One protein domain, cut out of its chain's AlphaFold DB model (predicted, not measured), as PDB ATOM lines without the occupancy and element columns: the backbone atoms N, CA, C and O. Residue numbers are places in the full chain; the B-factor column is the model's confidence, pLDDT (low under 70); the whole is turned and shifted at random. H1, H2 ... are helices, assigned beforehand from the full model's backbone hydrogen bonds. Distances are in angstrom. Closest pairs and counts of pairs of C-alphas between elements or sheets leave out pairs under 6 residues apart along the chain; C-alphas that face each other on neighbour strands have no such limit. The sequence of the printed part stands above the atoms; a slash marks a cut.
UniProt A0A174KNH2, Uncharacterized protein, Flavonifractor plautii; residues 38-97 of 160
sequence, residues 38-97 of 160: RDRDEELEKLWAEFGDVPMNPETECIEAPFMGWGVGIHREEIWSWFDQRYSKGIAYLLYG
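This is residues 38 to 97 of the 160 residues of an uncharacterized protein of Flavonifractor plautii (UniProt A0A174KNH2). Two helices, H1 and H2, run nearly antiparallel side by side with a gap between them, and the short H3 lies at a steep slant to both, so that the three centres make a triangle. A long looping link, residues 53 to 75, fills the end of the domain where H1 ends and H2 begins. The printed part has 60 residues with three named helices, H1, H2 and H3 in chain order, and no named strand; the class is all helix. It is compact, with a radius of gyration of the C-alphas of 11.4 A, and elongated, spanning 33 by 19 by 17 A.

Find C-alpha 38 at (-10.845, -19.121, 45.481); from there H1, residues 38 to 52, runs 21.0 A to C-alpha 52 at (-23.968, -8.106, 33.313). After the link, H2 takes residues 76 to 84, 12.1 A long. H3, residues 90 to 96, runs 10.8 A to C-alpha 96 at (-17.999, -18.563, 28.138).

Look first at Leu 44 and Phe 83, the closest C-alphas of H1 and H2, 7.6 A apart: these helices are close but not clearly touching. They run opposite ways at a shallow tilt of 11 degrees. H1 and H3 are also close but not clearly touching, with the C-alphas of Glu 45 and Leu 94 closest at 7.5 A and a steep tilt of 52 degrees. H2 and H3 touch, closest at the C-alphas of Asp 84 and Gly 90, 4.4 A apart, at a steep tilt of 63 degrees. In H1 and H2 every O i to N i+4 pair is within hydrogen-bond range; in H3, 2 of 3 are.

The C-alphas farthest apart are those of Arg 38 and Glu 59, 35.3 A. The link from H1 to H2 is long, with 23 residues, and that from H2 to H3 is tight, with 5. The printed part has no cut, its mean pLDDT is 93.4, and no printed residue is under 70.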
ATOM      1  N   ARG A  38      -9.435 -18.776  45.640       88.94
ATOM      2  CA  ARG A  38     -10.845 -19.121  45.481       88.94
ATOM      3  C   ARG A  38     -11.761 -18.007  45.981       88.94
ATOM      4  O   ARG A  38     -12.647 -17.617  45.239       88.94
ATOM      5  N   ASP A  39     -11.538 -17.488  47.187       89.25
ATOM      6  CA  ASP A  39     -12.451 -16.490  47.767       89.25
ATOM      7  C   ASP A  39     -12.450 -15.201  46.927       89.25
ATOM      8  O   ASP A  39     -13.499 -14.639  46.631       89.25
ATOM      9  N   ARG A  40     -11.277 -14.777  46.436       90.38
ATOM     10  CA  ARG A  40     -11.178 -13.660  45.482       90.38
ATOM     11  C   ARG A  40     -11.909 -13.941  44.170       90.38
ATOM     12  O   ARG A  40     -12.564 -13.045  43.644       90.38
ATOM     13  N   ASP A  41     -11.736 -15.131  43.604       94.38
ATOM     14  CA  ASP A  41     -12.391 -15.498  42.348       94.38
ATOM     15  C   ASP A  41     -13.917 -15.524  42.506       94.38
ATOM     16  O   ASP A  41     -14.616 -15.021  41.634       94.38
ATOM     17  N   GLU A  42     -14.430 -16.023  43.634       94.25
ATOM     18  CA  GLU A  42     -15.862 -16.006  43.961       94.25
ATOM     19  C   GLU A  42     -16.414 -14.573  44.050       94.25
ATOM     20  O   GLU A  42     -17.499 -14.291  43.539       94.25
ATOM     21  N   GLU A  43     -15.671 -13.635  44.648       94.38
ATOM     22  CA  GLU A  43     -16.070 -12.220  44.670       94.38
ATOM     23  C   GLU A  43     -16.031 -11.579  43.272       94.38
ATOM     24  O   GLU A  43     -16.920 -10.802  42.914       94.38
ATOM     25  N   LEU A  44     -15.047 -11.930  42.440       95.62
ATOM     26  CA  LEU A  44     -14.981 -11.464  41.051       95.62
ATOM     27  C   LEU A  44     -16.110 -12.045  40.189       95.62
ATOM     28  O   LEU A  44     -16.627 -11.341  39.327       95.62
ATOM     29  N   GLU A  45     -16.534 -13.284  40.433       95.50
ATOM     30  CA  GLU A  45     -17.691 -13.893  39.765       95.50
ATOM     31  C   GLU A  45     -19.000 -13.172  40.124       95.50
ATOM     32  O   GLU A  45     -19.831 -12.936  39.245       95.50
ATOM     33  N   LYS A  46     -19.170 -12.745  41.385       95.56
ATOM     34  CA  LYS A  46     -20.314 -11.911  41.805       95.56
ATOM     35  C   LYS A  46     -20.293 -10.542  41.123       95.56
ATOM     36  O   LYS A  46     -21.299 -10.135  40.549       95.56
ATOM     37  N   LEU A  47     -19.141  -9.867  41.119       96.12
ATOM     38  CA  LEU A  47     -18.971  -8.582  40.427       96.12
ATOM     39  C   LEU A  47     -19.216  -8.699  38.919       96.12
ATOM     40  O   LEU A  47     -19.766  -7.786  38.308       96.12
ATOM     41  N   TRP A  48     -18.819  -9.815  38.308       96.31
ATOM     42  CA  TRP A  48     -19.099 -10.090  36.902       96.31
ATOM     43  C   TRP A  48     -20.601 -10.230  36.632       96.31
ATOM     44  O   TRP A  48     -21.091  -9.694  35.638       96.31
ATOM     45  N   ALA A  49     -21.341 -10.893  37.526       95.19
ATOM     46  CA  ALA A  49     -22.795 -10.980  37.427       95.19
ATOM     47  C   ALA A  49     -23.449  -9.591  37.514       95.19
ATOM     48  O   ALA A  49     -24.257  -9.253  36.655       95.19
ATOM     49  N   GLU A  50     -23.032  -8.757  38.473       95.94
ATOM     50  CA  GLU A  50     -23.513  -7.372  38.599       95.94
ATOM     51  C   GLU A  50     -23.188  -6.526  37.361       95.94
ATOM     52  O   GLU A  50     -24.016  -5.740  36.902       95.94
ATOM     53  N   PHE A  51     -21.998  -6.703  36.781       95.69
ATOM     54  CA  PHE A  51     -21.612  -6.026  35.547       95.69
ATOM     55  C   PHE A  51     -22.505  -6.408  34.357       95.69
ATOM     56  O   PHE A  51     -22.735  -5.583  33.473       95.69
ATOM     57  N   GLY A  52     -23.026  -7.639  34.332       92.75
ATOM     58  CA  GLY A  52     -23.968  -8.106  33.313       92.75
ATOM     59  C   GLY A  52     -25.294  -7.336  33.292       92.75
ATOM     60  O   GLY A  52     -25.909  -7.232  32.232       92.75
ATOM     61  N   ASP A  53     -25.691  -6.752  34.424       95.12
ATOM     62  CA  ASP A  53     -26.917  -5.959  34.566       95.12
ATOM     63  C   ASP A  53     -26.709  -4.462  34.253       95.12
ATOM     64  O   ASP A  53     -27.669  -3.684  34.230       95.12
ATOM     65  N   VAL A  54     -25.468  -4.027  34.001       95.62
ATOM     66  CA  VAL A  54     -25.151  -2.627  33.686       95.62
ATOM     67  C   VAL A  54     -25.573  -2.315  32.243       95.62
ATOM     68  O   VAL A  54     -25.079  -2.959  31.311       95.62
ATOM     69  N   PRO A  55     -26.446  -1.314  32.011       94.69
ATOM     70  CA  PRO A  55     -26.854  -0.943  30.662       94.69
ATOM     71  C   PRO A  55     -25.649  -0.466  29.846       94.69
ATOM     72  O   PRO A  55     -24.761   0.216  30.364       94.69
ATOM     73  N   MET A  56     -25.630  -0.814  28.560       94.25
ATOM     74  CA  MET A  56     -24.584  -0.409  27.626       94.25
ATOM     75  C   MET A  56     -25.188   0.078  26.315       94.25
ATOM     76  O   MET A  56     -26.201  -0.446  25.846       94.25
ATOM     77  N   ASN A  57     -24.490   1.008  25.674       94.19
ATOM     78  CA  ASN A  57     -24.793   1.392  24.311       94.19
ATOM     79  C   ASN A  57     -24.313   0.279  23.354       94.19
ATOM     80  O   ASN A  57     -23.124  -0.047  23.364       94.19
ATOM     81  N   PRO A  58     -25.191  -0.309  22.523       92.06
ATOM     82  CA  PRO A  58     -24.827  -1.422  21.645       92.06
ATOM     83  C   PRO A  58     -23.941  -1.017  20.456       92.06
ATOM     84  O   PRO A  58     -23.335  -1.887  19.843       92.06
ATOM     85  N   GLU A  59     -23.870   0.270  20.106       92.81
ATOM     86  CA  GLU A  59     -23.038   0.763  19.001       92.81
ATOM     87  C   GLU A  59     -21.629   1.137  19.466       92.81
ATOM     88  O   GLU A  59     -20.656   0.871  18.767       92.81
ATOM     89  N   THR A  60     -21.513   1.773  20.636       92.31
ATOM     90  CA  THR A  60     -20.215   2.240  21.158       92.31
ATOM     91  C   THR A  60     -19.583   1.274  22.149       92.31
ATOM     92  O   THR A  60     -18.432   1.454  22.535       92.31
ATOM     93  N   GLU A  61     -20.345   0.283  22.607       93.81
ATOM     94  CA  GLU A  61     -19.972  -0.650  23.667       93.81
ATOM     95  C   GLU A  61     -19.529   0.027  24.977       93.81
ATOM     96  O   GLU A  61     -18.749  -0.520  25.761       93.81
ATOM     97  N   CYS A  62     -20.037   1.235  25.226       96.62
ATOM     98  CA  CYS A  62     -19.788   1.987  26.450       96.62
ATOM     99  C   CYS A  62     -20.879   1.711  27.486       96.62
ATOM    100  O   CYS A  62     -22.055   1.610  27.134       96.62
ATOM    101  N   ILE A  63     -20.510   1.670  28.767       96.69
ATOM    102  CA  ILE A  63     -21.486   1.590  29.859       96.69
ATOM    103  C   ILE A  63     -22.296   2.890  29.968       96.69
ATOM    104  O   ILE A  63     -21.754   3.993  29.859       96.69
ATOM    105  N   GLU A  64     -23.597   2.760  30.214       96.81
ATOM    106  CA  GLU A  64     -24.548   3.870  30.358       96.81
ATOM    107  C   GLU A  64     -24.876   4.185  31.826       96.81
ATOM    108  O   GLU A  64     -25.496   5.208  32.123       96.81
ATOM    109  N   ALA A  65     -24.415   3.347  32.757       96.00
ATOM    110  CA  ALA A  65     -24.495   3.576  34.194       96.00
ATOM    111  C   ALA A  65     -23.114   3.418  34.858       96.00
ATOM    112  O   ALA A  65     -22.276   2.673  34.348       96.00
ATOM    113  N   PRO A  66     -22.857   4.105  35.989       96.00
ATOM    114  CA  PRO A  66     -21.632   3.910  36.754       96.00
ATOM    115  C   PRO A  66     -21.509   2.474  37.265       96.00
ATOM    116  O   PRO A  66     -22.492   1.886  37.715       96.00
ATOM    117  N   PHE A  67     -20.290   1.946  37.274       96.06
ATOM    118  CA  PHE A  67     -19.992   0.609  37.779       96.06
ATOM    119  C   PHE A  67     -18.652   0.627  38.510       96.06
ATOM    120  O   PHE A  67     -17.678   1.120  37.960       96.06
ATOM    121  N   MET A  68     -18.589   0.125  39.748       90.62
ATOM    122  CA  MET A  68     -17.341  -0.113  40.500       90.62
ATOM    123  C   MET A  68     -16.308   1.045  40.491       90.62
ATOM    124  O   MET A  68     -15.098   0.829  40.475       90.62
ATOM    125  N   GLY A  69     -16.780   2.298  40.501       90.06
ATOM    126  CA  GLY A  69     -15.939   3.504  40.461       90.06
ATOM    127  C   GLY A  69     -15.652   4.056  39.059       90.06
ATOM    128  O   GLY A  69     -15.190   5.191  38.945       90.06
ATOM    129  N   TRP A  70     -15.983   3.317  37.999       94.81
ATOM    130  CA  TRP A  70     -16.034   3.827  36.633       94.81
ATOM    131  C   TRP A  70     -17.294   4.661  36.399       94.81
ATOM    132  O   TRP A  70     -18.390   4.330  36.859       94.81
ATOM    133  N   GLY A  71     -17.121   5.762  35.668       94.81
ATOM    134  CA  GLY A  71     -18.216   6.618  35.223       94.81
ATOM    135  C   GLY A  71     -18.877   6.114  33.941       94.81
ATOM    136  O   GLY A  71     -18.420   5.169  33.305       94.81
ATOM    137  N   VAL A  72     -19.949   6.795  33.542       95.94
ATOM    138  CA  VAL A  72     -20.627   6.567  32.258       95.94
ATOM    139  C   VAL A  72     -19.675   6.860  31.091       95.94
ATOM    140  O   VAL A  72     -18.883   7.801  31.163       95.94
ATOM    141  N   GLY A  73     -19.776   6.085  30.010       95.12
ATOM    142  CA  GLY A  73     -18.985   6.274  28.789       95.12
ATOM    143  C   GLY A  73     -17.704   5.439  28.713       95.12
ATOM    144  O   GLY A  73     -16.984   5.535  27.724       95.12
ATOM    145  N   ILE A  74     -17.416   4.608  29.719       96.94
ATOM    146  CA  ILE A  74     -16.260   3.702  29.702       96.94
ATOM    147  C   ILE A  74     -16.550   2.486  28.820       96.94
ATOM    148  O   ILE A  74     -17.622   1.883  28.914       96.94
ATOM    149  N   HIS A  75     -15.593   2.125  27.966       96.31
ATOM    150  CA  HIS A  75     -15.689   0.946  27.108       96.31
ATOM    151  C   HIS A  75     -15.625  -0.342  27.930       96.31
ATOM    152  O   HIS A  75     -14.789  -0.485  28.825       96.31
ATOM    153  N   ARG A  76     -16.466  -1.324  27.586       93.50
ATOM    154  CA  ARG A  76     -16.473  -2.623  28.278       93.50
ATOM    155  C   ARG A  76     -15.136  -3.353  28.186       93.50
ATOM    156  O   ARG A  76     -14.770  -4.005  29.155       93.50
ATOM    157  N   GLU A  77     -14.385  -3.198  27.095       93.44
ATOM    158  CA  GLU A  77     -13.047  -3.792  26.939       93.44
ATOM    159  C   GLU A  77     -12.060  -3.362  28.037       93.44
ATOM    160  O   GLU A  77     -11.213  -4.152  28.463       93.44
ATOM    161  N   GLU A  78     -12.181  -2.132  28.545       95.62
ATOM    162  CA  GLU A  78     -11.347  -1.645  29.647       95.62
ATOM    163  C   GLU A  78     -11.692  -2.375  30.951       95.62
ATOM    164  O   GLU A  78     -10.810  -2.850  31.671       95.62
ATOM    165  N   ILE A  79     -12.988  -2.545  31.214       95.62
ATOM    166  CA  ILE A  79     -13.498  -3.277  32.377       95.62
ATOM    167  C   ILE A  79     -13.139  -4.768  32.260       95.62
ATOM    168  O   ILE A  79     -12.678  -5.380  33.221       95.62
ATOM    169  N   TRP A  80     -13.261  -5.356  31.069       95.25
ATOM    170  CA  TRP A  80     -12.850  -6.732  30.770       95.25
ATOM    171  C   TRP A  80     -11.361  -6.953  31.009       95.25
ATOM    172  O   TRP A  80     -10.986  -7.926  31.659       95.25
ATOM    173  N   SER A  81     -10.516  -6.026  30.558       94.69
ATOM    174  CA  SER A  81      -9.071  -6.072  30.800       94.69
ATOM    175  C   SER A  81      -8.745  -6.017  32.295       94.69
ATOM    176  O   SER A  81      -7.801  -6.661  32.756       94.69
ATOM    177  N   TRP A  82      -9.534  -5.278  33.082       96.12
ATOM    178  CA  TRP A  82      -9.383  -5.240  34.535       96.12
ATOM    179  C   TRP A  82      -9.704  -6.590  35.191       96.12
ATOM    180  O   TRP A  82      -8.951  -7.011  36.079       96.12
ATOM    181  N   PHE A  83     -10.774  -7.261  34.744       95.75
ATOM    182  CA  PHE A  83     -11.149  -8.605  35.196       95.75
ATOM    183  C   PHE A  83     -10.104  -9.644  34.788       95.75
ATOM    184  O   PHE A  83      -9.690 -10.437  35.630       95.75
ATOM    185  N   ASP A  84      -9.629  -9.604  33.541       93.62
ATOM    186  CA  ASP A  84      -8.641 -10.553  33.012       93.62
ATOM    187  C   ASP A  84      -7.349 -10.580  33.843       93.62
ATOM    188  O   ASP A  84      -6.797 -11.635  34.133       93.62
ATOM    189  N   GLN A  85      -6.912  -9.416  34.323       93.38
ATOM    190  CA  GLN A  85      -5.721  -9.293  35.168       93.38
ATOM    191  C   GLN A  85      -5.905  -9.819  36.601       93.38
ATOM    192  O   GLN A  85      -4.917  -9.973  37.323       93.38
ATOM    193  N   ARG A  86      -7.146 -10.009  37.068       92.81
ATOM    194  CA  ARG A  86      -7.459 -10.256  38.490       92.81
ATOM    195  C   ARG A  86      -8.106 -11.604  38.752       92.81
ATOM    196  O   ARG A  86      -7.830 -12.179  39.807       92.81
ATOM    197  N   TYR A  87      -8.929 -12.075  37.822       93.56
ATOM    198  CA  TYR A  87      -9.607 -13.361  37.891       93.56
ATOM    199  C   TYR A  87      -8.664 -14.467  37.429       93.56
ATOM    200  O   TYR A  87      -8.087 -14.385  36.346       93.56
ATOM    201  N   SER A  88      -8.491 -15.508  38.243       91.25
ATOM    202  CA  SER A  88      -7.409 -16.476  38.025       91.25
ATOM    203  C   SER A  88      -7.509 -17.253  36.706       91.25
ATOM    204  O   SER A  88      -6.487 -17.708  36.190       91.25
ATOM    205  N   LYS A  89      -8.718 -17.389  36.145       88.44
ATOM    206  CA  LYS A  89      -8.984 -18.120  34.892       88.44
ATOM    207  C   LYS A  89      -9.122 -17.204  33.667       88.44
ATOM    208  O   LYS A  89      -9.425 -17.693  32.580       88.44
ATOM    209  N   GLY A  90      -8.902 -15.899  33.839       89.31
ATOM    210  CA  GLY A  90      -9.016 -14.894  32.783       89.31
ATOM    211  C   GLY A  90     -10.455 -14.588  32.354       89.31
ATOM    212  O   GLY A  90     -11.408 -15.309  32.670       89.31
ATOM    213  N   ILE A  91     -10.623 -13.503  31.600       91.38
ATOM    214  CA  ILE A  91     -11.940 -12.997  31.184       91.38
ATOM    215  C   ILE A  91     -12.693 -13.982  30.289       91.38
ATOM    216  O   ILE A  91     -13.920 -14.059  30.332       91.38
ATOM    217  N   ALA A  92     -11.971 -14.784  29.506       87.50
ATOM    218  CA  ALA A  92     -12.583 -15.757  28.615       87.50
ATOM    219  C   ALA A  92     -13.400 -16.811  29.382       87.50
ATOM    220  O   ALA A  92     -14.491 -17.181  28.954       87.50
ATOM    221  N   TYR A  93     -12.934 -17.238  30.559       88.50
ATOM    222  CA  TYR A  93     -13.706 -18.154  31.394       88.50
ATOM    223  C   TYR A  93     -15.035 -17.526  31.846       88.50
ATOM    224  O   TYR A  93     -16.063 -18.203  31.813       88.50
ATOM    225  N   LEU A  94     -15.031 -16.239  32.212       91.12
ATOM    226  CA  LEU A  94     -16.230 -15.495  32.623       91.12
ATOM    227  C   LEU A  94     -17.212 -15.273  31.461       91.12
ATOM    228  O   LEU A  94     -18.424 -15.347  31.659       91.12
ATOM    229  N   LEU A  95     -16.704 -15.042  30.245       89.56
ATOM    230  CA  LEU A  95     -17.519 -14.861  29.037       89.56
ATOM    231  C   LEU A  95     -18.220 -16.151  28.596       89.56
ATOM    232  O   LEU A  95     -19.367 -16.109  28.157       89.56
ATOM    233  N   TYR A  96     -17.532 -17.291  28.698       85.50
ATOM    234  CA  TYR A  96     -17.999 -18.563  28.138       85.50
ATOM    235  C   TYR A  96     -18.404 -19.598  29.196       85.50
ATOM    236  O   TYR A  96     -18.706 -20.740  28.854       85.50
ATOM    237  N   GLY A  97     -18.415 -19.231  30.480       81.69
ATOM    238  CA  GLY A  97     -18.840 -20.111  31.575       81.69
ATOM    239  C   GLY A  97     -17.984 -21.372  31.716       81.69
ATOM    240  O   GLY A  97     -18.500 -22.432  32.064       81.69
TER     241      GLY A  97